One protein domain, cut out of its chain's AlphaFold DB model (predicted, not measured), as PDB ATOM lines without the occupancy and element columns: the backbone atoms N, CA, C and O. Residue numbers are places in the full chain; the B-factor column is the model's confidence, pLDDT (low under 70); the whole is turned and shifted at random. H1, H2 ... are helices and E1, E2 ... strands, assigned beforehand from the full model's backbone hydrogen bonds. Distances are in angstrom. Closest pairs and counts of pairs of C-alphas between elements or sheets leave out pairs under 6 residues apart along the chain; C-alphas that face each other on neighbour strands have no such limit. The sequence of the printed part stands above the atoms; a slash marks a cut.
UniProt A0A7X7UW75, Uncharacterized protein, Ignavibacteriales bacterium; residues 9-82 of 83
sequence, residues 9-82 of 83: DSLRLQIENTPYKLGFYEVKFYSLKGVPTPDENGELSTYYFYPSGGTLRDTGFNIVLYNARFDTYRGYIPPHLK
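What this domain is: This is residues 9 to 82 of the 83 residues of an uncharacterized protein of Ignavibacteriales bacterium (UniProt A0A7X7UW75). What does this model look like? It is one twisted, curling sheet of four strands, E1 to E4, with a short helix, H1, over its edge strand E1; the link between E1 and E2 lies toward one end of the long axis and the tail of residues 67 to 82 runs to the other. What is it made of? The printed part has 74 residues, with one named helix and four named strands in the order H1 E1 E2 E3 E4; the sheet runs E1 - E2 - E3 - E4, antiparallel throughout, and the class is mixed, with under half of the residues in named elements. How large is it? It is compact, with a radius of gyration of the C-alphas of 11.7 A, and only just elongated, spanning 34 by 22 by 21 A.

How they stand to each other: Where does the helix stand? H1, residues 9 to 16, is on the sheet over E1, residues 25 to 32, at a height over the sheet of 8.7 A on a local plane fitted to only just enough C-alphas, 6; it runs along the strands, at 18 degrees to E1 on the local plane. Their closest C-alphas, those of Ile 15 and Tyr 25, are 6.0 A apart, and in H1 every O i to N i+4 pair is within hydrogen-bond range. How does the sheet continue? E1 bends by 51 degrees at residue 29 and forms a hairpin with E2, residues 43 to 50, where N 27 and O 47 are within hydrogen-bond range at 2.9 A. E2 forms a hairpin with E3, residues 55 to 57, with N 50 and O 55 at 2.8 A; E3 forms one with E4, residues 63 to 66, with N 56 and O 65 at 2.9 A. What do the strands make together? They are a meander, each strand the antiparallel neighbour of the one before; the edge strands E1 and E4 are apart, and between the edges the strands' lines turn by 79 degrees.

Where its parts are: Where does the first element begin? H1 begins at C-alpha 9, (327.433, 283.806, 291.327), and is 10.6 A long. How long are the longest strands? E1 measures 20.9 A from C-alpha 25, (313.800, 283.729, 285.620), and E2 measures 21.7 A. Where does the last strand end? E3 is 6.4 A long and E4 7.6 A, ending at C-alpha 66, (323.902, 291.046, 278.057).

The domain as a whole: How far does it reach? The two C-alphas farthest apart, those of Lys 33 and Lys 82, are 34.3 A apart. Are there cuts or long links? The printed part has no cut, and no link is long; those from E2 to E3 and from E3 to E4 are tight. Is confidence low anywhere? The mean pLDDT of the printed part is 96.5, and no printed residue is under 70.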
ATOM      1  N   ASP A   9     327.799 284.733 290.255       96.44
ATOM      2  CA  ASP A   9     327.433 283.806 291.327       96.44
ATOM      3  C   ASP A   9     326.065 284.132 291.931       96.44
ATOM      4  O   ASP A   9     325.261 283.234 292.188       96.44
ATOM      5  N   SER A  10     325.764 285.419 292.123       96.69
ATOM      6  CA  SER A  10     324.456 285.870 292.605       96.69
ATOM      7  C   SER A  10     323.353 285.548 291.597       96.69
ATOM      8  O   SER A  10     322.295 285.062 291.996       96.69
ATOM      9  N   LEU A  11     323.601 285.751 290.297       97.38
ATOM     10  CA  LEU A  11     322.669 285.363 289.240       97.38
ATOM     11  C   LEU A  11     322.429 283.851 289.257       97.38
ATOM     12  O   LEU A  11     321.276 283.427 289.323       97.38
ATOM     13  N   ARG A  12     323.502 283.043 289.264       96.12
ATOM     14  CA  ARG A  12     323.417 281.575 289.311       96.12
ATOM     15  C   ARG A  12     322.601 281.101 290.516       96.12
ATOM     16  O   ARG A  12     321.662 280.327 290.345       96.12
ATOM     17  N   LEU A  13     322.898 281.625 291.705       96.94
ATOM     18  CA  LEU A  13     322.171 281.292 292.928       96.94
ATOM     19  C   LEU A  13     320.674 281.608 292.802       96.94
ATOM     20  O   LEU A  13     319.834 280.832 293.251       96.94
ATOM     21  N   GLN A  14     320.313 282.748 292.213       97.75
ATOM     22  CA  GLN A  14     318.909 283.127 292.079       97.75
ATOM     23  C   GLN A  14     318.157 282.254 291.074       97.75
ATOM     24  O   GLN A  14     317.053 281.816 291.388       97.75
ATOM     25  N   ILE A  15     318.738 281.952 289.910       96.75
ATOM     26  CA  ILE A  15     318.072 281.133 288.882       96.75
ATOM     27  C   ILE A  15     317.978 279.649 289.268       96.75
ATOM     28  O   ILE A  15     317.077 278.959 288.806       96.75
ATOM     29  N   GLU A  16     318.869 279.153 290.130       96.06
ATOM     30  CA  GLU A  16     318.764 277.804 290.709       96.06
ATOM     31  C   GLU A  16     317.594 277.679 291.692       96.06
ATOM     32  O   GLU A  16     317.038 276.598 291.855       96.06
ATOM     33  N   ASN A  17     317.194 278.787 292.321       95.19
ATOM     34  CA  ASN A  17     316.170 278.823 293.368       95.19
ATOM     35  C   ASN A  17     314.861 279.495 292.922       95.19
ATOM     36  O   ASN A  17     313.985 279.747 293.749       95.19
ATOM     37  N   THR A  18     314.728 279.813 291.634       95.56
ATOM     38  CA  THR A  18     313.567 280.516 291.082       95.56
ATOM     39  C   THR A  18     312.933 279.674 289.981       95.56
ATOM     40  O   THR A  18     313.641 279.259 289.063       95.56
ATOM     41  N   PRO A  19     311.608 279.441 290.006       95.94
ATOM     42  CA  PRO A  19     310.931 278.754 288.915       95.94
ATOM     43  C   PRO A  19     311.097 279.496 287.589       95.94
ATOM     44  O   PRO A  19     310.886 280.707 287.500       95.94
ATOM     45  N   TYR A  20     311.429 278.745 286.545       97.56
ATOM     46  CA  TYR A  20     311.424 279.256 285.184       97.56
ATOM     47  C   TYR A  20     309.981 279.404 284.692       97.56
ATOM     48  O   TYR A  20     309.205 278.449 284.752       97.56
ATOM     49  N   LYS A  21     309.611 280.590 284.201       96.25
ATOM     50  CA  LYS A  21     308.265 280.887 283.689       96.25
ATOM     51  C   LYS A  21     308.356 281.795 282.468       96.25
ATOM     52  O   LYS A  21     309.173 282.706 282.438       96.25
ATOM     53  N   LEU A  22     307.511 281.556 281.464       95.00
ATOM     54  CA  LEU A  22     307.350 282.438 280.295       95.00
ATOM     55  C   LEU A  22     308.668 282.836 279.591       95.00
ATOM     56  O   LEU A  22     308.788 283.938 279.066       95.00
ATOM     57  N   GLY A  23     309.669 281.954 279.581       96.12
ATOM     58  CA  GLY A  23     310.950 282.233 278.926       96.12
ATOM     59  C   GLY A  23     312.030 282.865 279.817       96.12
ATOM     60  O   GLY A  23     313.139 283.090 279.330       96.12
ATOM     61  N   PHE A  24     311.746 283.150 281.095       98.00
ATOM     62  CA  PHE A  24     312.673 283.854 281.984       98.00
ATOM     63  C   PHE A  24     312.692 283.336 283.432       98.00
ATOM     64  O   PHE A  24     311.809 282.608 283.892       98.00
ATOM     65  N   TYR A  25     313.718 283.768 284.163       98.38
ATOM     66  CA  TYR A  25     313.800 283.729 285.620       98.38
ATOM     67  C   TYR A  25     313.597 285.130 286.190       98.38
ATOM     68  O   TYR A  25     314.210 286.089 285.721       98.38
ATOM     69  N   GLU A  26     312.746 285.259 287.203       98.19
ATOM     70  CA  GLU A  26     312.597 286.516 287.936       98.19
ATOM     71  C   GLU A  26     313.725 286.639 288.965       98.19
ATOM     72  O   GLU A  26     313.848 285.815 289.866       98.19
ATOM     73  N   VAL A  27     314.568 287.654 288.833       98.06
ATOM     74  CA  VAL A  27     315.717 287.865 289.722       98.06
ATOM     75  C   VAL A  27     315.666 289.266 290.310       98.06
ATOM     76  O   VAL A  27     314.984 290.150 289.796       98.06
ATOM     77  N   LYS A  28     316.371 289.477 291.415       98.19
ATOM     78  CA  LYS A  28     316.450 290.758 292.107       98.19
ATOM     79  C   LYS A  28     317.895 291.175 292.281       98.19
ATOM     80  O   LYS A  28     318.713 290.384 292.750       98.19
ATOM     81  N   PHE A  29     318.185 292.424 291.954       98.31
ATOM     82  CA  PHE A  29     319.494 293.016 292.192       98.31
ATOM     83  C   PHE A  29     319.349 294.399 292.806       98.31
ATOM     84  O   PHE A  29     318.403 295.121 292.481       98.31
ATOM     85  N   TYR A  30     320.291 294.775 293.666       98.06
ATOM     86  CA  TYR A  30     320.508 296.180 293.978       98.06
ATOM     87  C   TYR A  30     320.798 296.929 292.687       98.06
ATOM     88  O   TYR A  30     321.515 296.422 291.819       98.06
ATOM     89  N   SER A  31     320.217 298.112 292.546       97.12
ATOM     90  CA  SER A  31     320.341 298.914 291.347       97.12
ATOM     91  C   SER A  31     320.531 300.391 291.645       97.12
ATOM     92  O   SER A  31     320.022 300.938 292.626       97.12
ATOM     93  N   LEU A  32     321.263 301.040 290.747       96.50
ATOM     94  CA  LEU A  32     321.396 302.483 290.682       96.50
ATOM     95  C   LEU A  32     320.839 302.933 289.342       96.50
ATOM     96  O   LEU A  32     321.363 302.568 288.291       96.50
ATOM     97  N   LYS A  33     319.766 303.730 289.377       93.31
ATOM     98  CA  LYS A  33     319.098 304.248 288.170       93.31
ATOM     99  C   LYS A  33     318.701 303.129 287.190       93.31
ATOM    100  O   LYS A  33     318.890 303.266 285.984       93.31
ATOM    101  N   GLY A  34     318.193 302.012 287.714       91.25
ATOM    102  CA  GLY A  34     317.749 300.864 286.914       91.25
ATOM    103  C   GLY A  34     318.870 299.966 286.377       91.25
ATOM    104  O   GLY A  34     318.588 299.033 285.630       91.25
ATOM    105  N   VAL A  35     320.129 300.215 286.753       94.56
ATOM    106  CA  VAL A  35     321.270 299.366 286.389       94.56
ATOM    107  C   VAL A  35     321.703 298.545 287.609       94.56
ATOM    108  O   VAL A  35     322.017 299.140 288.643       94.56
ATOM    109  N   PRO A  36     321.739 297.201 287.524       96.81
ATOM    110  CA  PRO A  36     322.240 296.346 288.594       96.81
ATOM    111  C   PRO A  36     323.670 296.708 289.014       96.81
ATOM    112  O   PRO A  36     324.536 296.909 288.162       96.81
ATOM    113  N   THR A  37     323.934 296.746 290.319       96.06
ATOM    114  CA  THR A  37     325.238 297.114 290.894       96.06
ATOM    115  C   THR A  37     325.880 295.943 291.657       96.06
ATOM    116  O   THR A  37     325.161 295.137 292.257       96.06
ATOM    117  N   PRO A  38     327.223 295.802 291.647       95.25
ATOM    118  CA  PRO A  38     327.941 294.805 292.448       95.25
ATOM    119  C   PRO A  38     328.006 295.138 293.952       95.25
ATOM    120  O   PRO A  38     328.585 294.369 294.721       95.25
ATOM    121  N   ASP A  39     327.433 296.259 294.384       93.38
ATOM    122  CA  ASP A  39     327.331 296.651 295.787       93.38
ATOM    123  C   ASP A  39     325.872 296.700 296.270       93.38
ATOM    124  O   ASP A  39     324.931 296.428 295.528       93.38
ATOM    125  N   GLU A  40     325.681 296.979 297.558       94.38
ATOM    126  CA  GLU A  40     324.348 297.123 298.164       94.38
ATOM    127  C   GLU A  40     323.898 298.593 298.193       94.38
ATOM    128  O   GLU A  40     322.938 298.944 298.878       94.38
ATOM    129  N   ASN A  41     324.600 299.466 297.459       88.94
ATOM    130  CA  ASN A  41     324.315 300.890 297.402       88.94
ATOM    131  C   ASN A  41     323.274 301.117 296.309       88.94
ATOM    132  O   ASN A  41     323.607 301.421 295.170       88.94
ATOM    133  N   GLY A  42     322.002 300.920 296.631       92.50
ATOM    134  CA  GLY A  42     320.934 301.083 295.658       92.50
ATOM    135  C   GLY A  42     319.598 300.572 296.161       92.50
ATOM    136  O   GLY A  42     319.466 300.106 297.292       92.50
ATOM    137  N   GLU A  43     318.598 300.638 295.296       96.12
ATOM    138  CA  GLU A  43     317.301 300.029 295.565       96.12
ATOM    139  C   GLU A  43     317.279 298.581 295.078       96.12
ATOM    140  O   GLU A  43     317.914 298.231 294.085       96.12
ATOM    141  N   LEU A  44     316.551 297.715 295.779       97.62
ATOM    142  CA  LEU A  44     316.361 296.342 295.331       97.62
ATOM    143  C   LEU A  44     315.294 296.311 294.230       97.62
ATOM    144  O   LEU A  44     314.105 296.459 294.514       97.62
ATOM    145  N   SER A  45     315.710 296.076 292.989       97.94
ATOM    146  CA  SER A  45     314.828 296.068 291.818       97.94
ATOM    147  C   SER A  45     314.628 294.654 291.274       97.94
ATOM    148  O   SER A  45     315.496 293.788 291.413       97.94
ATOM    149  N   THR A  46     313.482 294.423 290.633       98.25
ATOM    150  CA  THR A  46     313.164 293.166 289.939       98.25
ATOM    151  C   THR A  46     313.603 293.232 288.481       98.25
ATOM    152  O   THR A  46     313.397 294.241 287.810       98.25
ATOM    153  N   TYR A  47     314.144 292.124 287.985       98.38
ATOM    154  CA  TYR A  47     314.559 291.927 286.603       98.38
ATOM    155  C   TYR A  47     314.087 290.570 286.081       98.38
ATOM    156  O   TYR A  47     313.809 289.638 286.840       98.38
ATOM    157  N   TYR A  48     314.064 290.442 284.760       98.44
ATOM    158  CA  TYR A  48     313.746 289.212 284.053       98.44
ATOM    159  C   TYR A  48     314.980 288.733 283.297       98.44
ATOM    160  O   TYR A  48     315.423 289.362 282.334       98.44
ATOM    161  N   PHE A  49     315.556 287.625 283.753       98.56
ATOM    162  CA  PHE A  49     316.700 287.005 283.108       98.56
ATOM    163  C   PHE A  49     316.242 285.974 282.076       98.56
ATOM    164  O   PHE A  49     315.650 284.953 282.428       98.56
ATOM    165  N   TYR A  50     316.554 286.231 280.808       98.25
ATOM    166  CA  TYR A  50     316.297 285.343 279.682       98.25
ATOM    167  C   TYR A  50     317.589 284.585 279.344       98.25
ATOM    168  O   TYR A  50     318.480 285.150 278.702       98.25
ATOM    169  N   PRO A  51     317.718 283.305 279.742       97.62
ATOM    170  CA  PRO A  51     318.878 282.482 279.387       97.62
ATOM    171  C   PRO A  51     318.956 282.221 277.876       97.62
ATOM    172  O   PRO A  51     320.036 281.989 277.333       97.62
ATOM    173  N   SER A  52     317.821 282.299 277.174       95.38
ATOM    174  CA  SER A  52     317.793 282.465 275.720       95.38
ATOM    175  C   SER A  52     318.353 283.843 275.365       95.38
ATOM    176  O   SER A  52     317.703 284.862 275.601       95.38
ATOM    177  N   GLY A  53     319.594 283.885 274.883       96.31
ATOM    178  CA  GLY A  53     320.299 285.128 274.574       96.31
ATOM    179  C   GLY A  53     321.002 285.799 275.756       96.31
ATOM    180  O   GLY A  53     321.500 286.903 275.583       96.31
ATOM    181  N   GLY A  54     321.045 285.190 276.948       97.62
ATOM    182  CA  GLY A  54     321.808 285.704 278.097       97.62
ATOM    183  C   GLY A  54     321.489 287.158 278.475       97.62
ATOM    184  O   GLY A  54     322.390 287.901 278.863       97.62
ATOM    185  N   THR A  55     320.232 287.587 278.314       98.25
ATOM    186  CA  THR A  55     319.826 288.986 278.537       98.25
ATOM    187  C   THR A  55     319.150 289.174 279.887       98.25
ATOM    188  O   THR A  55     318.349 288.348 280.320       98.25
ATOM    189  N   LEU A  56     319.444 290.297 280.533       98.12
ATOM    190  CA  LEU A  56     318.720 290.778 281.698       98.12
ATOM    191  C   LEU A  56     317.848 291.956 281.275       98.12
ATOM    192  O   LEU A  56     318.344 292.899 280.653       98.12
ATOM    193  N   ARG A  57     316.561 291.898 281.609       98.19
ATOM    194  CA  ARG A  57     315.592 292.943 281.280       98.19
ATOM    195  C   ARG A  57     314.972 293.553 282.521       98.19
ATOM    196  O   ARG A  57     314.818 292.863 283.526       98.19
ATOM    197  N   ASP A  58     314.617 294.826 282.438       97.75
ATOM    198  CA  ASP A  58     313.832 295.496 283.475       97.75
ATOM    199  C   ASP A  58     312.345 295.091 283.403       97.75
ATOM    200  O   ASP A  58     311.921 294.293 282.558       97.75
ATOM    201  N   THR A  59     311.531 295.650 284.300       97.06
ATOM    202  CA  THR A  59     310.075 295.440 284.324       97.06
ATOM    203  C   THR A  59     309.345 296.059 283.128       97.06
ATOM    204  O   THR A  59     308.206 295.688 282.857       97.06
ATOM    205  N   GLY A  60     309.999 296.961 282.389       97.25
ATOM    206  CA  GLY A  60     309.543 297.502 281.108       97.25
ATOM    207  C   GLY A  60     309.962 296.659 279.899       97.25
ATOM    208  O   GLY A  60     309.712 297.063 278.767       97.25
ATOM    209  N   PHE A  61     310.583 295.493 280.118       95.31
ATOM    210  CA  PHE A  61     311.132 294.599 279.094       95.31
ATOM    211  C   PHE A  61     312.270 295.193 278.244       95.31
ATOM    212  O   PHE A  61     312.646 294.597 277.223       95.31
ATOM    213  N   ASN A  62     312.870 296.301 278.683       97.31
ATOM    214  CA  ASN A  62     314.069 296.857 278.066       97.31
ATOM    215  C   ASN A  62     315.275 295.994 278.428       97.31
ATOM    216  O   ASN A  62     315.382 295.498 279.549       97.31
ATOM    217  N   ILE A  63     316.204 295.816 277.488       97.31
ATOM    218  CA  ILE A  63     317.463 295.120 277.768       97.31
ATOM    219  C   ILE A  63     318.350 296.047 278.594       97.31
ATOM    220  O   ILE A  63     318.693 297.140 278.152       97.31
ATOM    221  N   VAL A  64     318.740 295.577 279.775       96.94
ATOM    222  CA  VAL A  64     319.629 296.294 280.691       96.94
ATOM    223  C   VAL A  64     321.061 295.798 280.521       96.94
ATOM    224  O   VAL A  64     321.990 296.596 280.449       96.94
ATOM    225  N   LEU A  65     321.245 294.476 280.426       95.88
ATOM    226  CA  LEU A  65     322.556 293.841 280.275       95.88
ATOM    227  C   LEU A  65     322.489 292.611 279.365       95.88
ATOM    228  O   LEU A  65     321.467 291.925 279.279       95.88
ATOM    229  N   TYR A  66     323.627 292.304 278.747       96.88
ATOM    230  CA  TYR A  66     323.902 291.046 278.057       96.88
ATOM    231  C   TYR A  66     325.109 290.363 278.705       96.88
ATOM    232  O   TYR A  66     326.124 291.015 278.959       96.88
ATOM    233  N   ASN A  67     325.019 289.055 278.950       95.38
ATOM    234  CA  ASN A  67     326.126 288.248 279.451       95.38
ATOM    235  C   ASN A  67     326.234 286.922 278.682       95.38
ATOM    236  O   ASN A  67     325.469 285.984 278.910       95.38
ATOM    237  N   ALA A  68     327.249 286.823 277.820       96.69
ATOM    238  CA  ALA A  68     327.502 285.643 276.994       96.69
ATOM    239  C   ALA A  68     327.755 284.356 277.803       96.69
ATOM    240  O   ALA A  68     327.508 283.264 277.299       96.69
ATOM    241  N   ARG A  69     328.213 284.454 279.063       96.69
ATOM    242  CA  ARG A  69     328.442 283.279 279.929       96.69
ATOM    243  C   ARG A  69     327.150 282.561 280.305       96.69
ATOM    244  O   ARG A  69     327.193 281.379 280.637       96.69
ATOM    245  N   PHE A  70     326.023 283.271 280.260       97.06
ATOM    246  CA  PHE A  70     324.703 282.732 280.570       97.06
ATOM    247  C   PHE A  70     323.794 282.658 279.335       97.06
ATOM    248  O   PHE A  70     322.573 282.567 279.460       97.06
ATOM    249  N   ASP A  71     324.380 282.696 278.141       97.94
ATOM    250  CA  ASP A  71     323.660 282.619 276.877       97.94
ATOM    251  C   ASP A  71     323.596 281.168 276.376       97.94
ATOM    252  O   ASP A  71     324.611 280.540 276.065       97.94
ATOM    253  N   THR A  72     322.383 280.621 276.297       97.31
ATOM    254  CA  THR A  72     322.136 279.258 275.790       97.31
ATOM    255  C   THR A  72     322.587 279.072 274.346       97.31
ATOM    256  O   THR A  72     323.103 278.008 274.008       97.31
ATOM    257  N   TYR A  73     322.514 280.110 273.509       96.12
ATOM    258  CA  TYR A  73     323.023 280.056 272.136       96.12
ATOM    259  C   TYR A  73     324.556 280.034 272.074       96.12
ATOM    260  O   TYR A  73     325.135 279.721 271.035       96.12
ATOM    261  N   ARG A  74     325.225 280.329 273.195       96.75
ATOM    262  CA  ARG A  74     326.679 280.218 273.374       96.75
ATOM    263  C   ARG A  74     327.089 278.976 274.172       96.75
ATOM    264  O   ARG A  74     328.261 278.837 274.504       96.75
ATOM    265  N   GLY A  75     326.153 278.066 274.450       96.25
ATOM    266  CA  GLY A  75     326.421 276.788 275.116       96.25
ATOM    267  C   GLY A  75     326.176 276.774 276.627       96.25
ATOM    268  O   GLY A  75     326.499 275.781 277.276       96.25
ATOM    269  N   TYR A  76     325.597 277.829 277.211       97.19
ATOM    270  CA  TYR A  76     325.171 277.786 278.611       97.19
ATOM    271  C   TYR A  76     323.971 276.845 278.808       97.19
ATOM    272  O   TYR A  76     322.992 276.917 278.069       97.19
ATOM    273  N   ILE A  77     324.008 276.002 279.845       97.56
ATOM    274  CA  ILE A  77     322.894 275.114 280.213       97.56
ATOM    275  C   ILE A  77     322.246 275.631 281.516       97.56
ATOM    276  O   ILE A  77     322.783 275.389 282.606       97.56
ATOM    277  N   PRO A  78     321.113 276.355 281.436       96.81
ATOM    278  CA  PRO A  78     320.395 276.872 282.597       96.81
ATOM    279  C   PRO A  78     319.701 275.753 283.384       96.81
ATOM    280  O   PRO A  78     319.423 274.691 282.823       96.81
ATOM    281  N   PRO A  79     319.346 275.989 284.662       97.12
ATOM    282  CA  PRO A  79     318.731 274.973 285.519       97.12
ATOM    283  C   PRO A  79     317.501 274.274 284.923       97.12
ATOM    284  O   PRO A  79     317.388 273.065 285.052       97.12
ATOM    285  N   HIS A  80     316.623 274.988 284.212       96.19
ATOM    286  CA  HIS A  80     315.400 274.409 283.633       96.19
ATOM    287  C   HIS A  80     315.649 273.460 282.449       96.19
ATOM    288  O   HIS A  80     314.720 272.783 282.019       96.19
ATOM    289  N   LEU A  81     316.870 273.430 281.902       95.81
ATOM    290  CA  LEU A  81     317.276 272.496 280.845       95.81
ATOM    291  C   LEU A  81     318.174 271.367 281.364       95.81
ATOM    292  O   LEU A  81     318.528 270.472 280.594       95.81
ATOM    293  N   LYS A  82     318.567 271.396 282.643       92.25
ATOM    294  CA  LYS A  82     319.295 270.287 283.261       92.25
ATOM    295  C   LYS A  82     318.297 269.148 283.501       92.25
ATOM    296  O   LYS A  82     317.249 269.374 284.100       92.25
TER     297      LYS A  82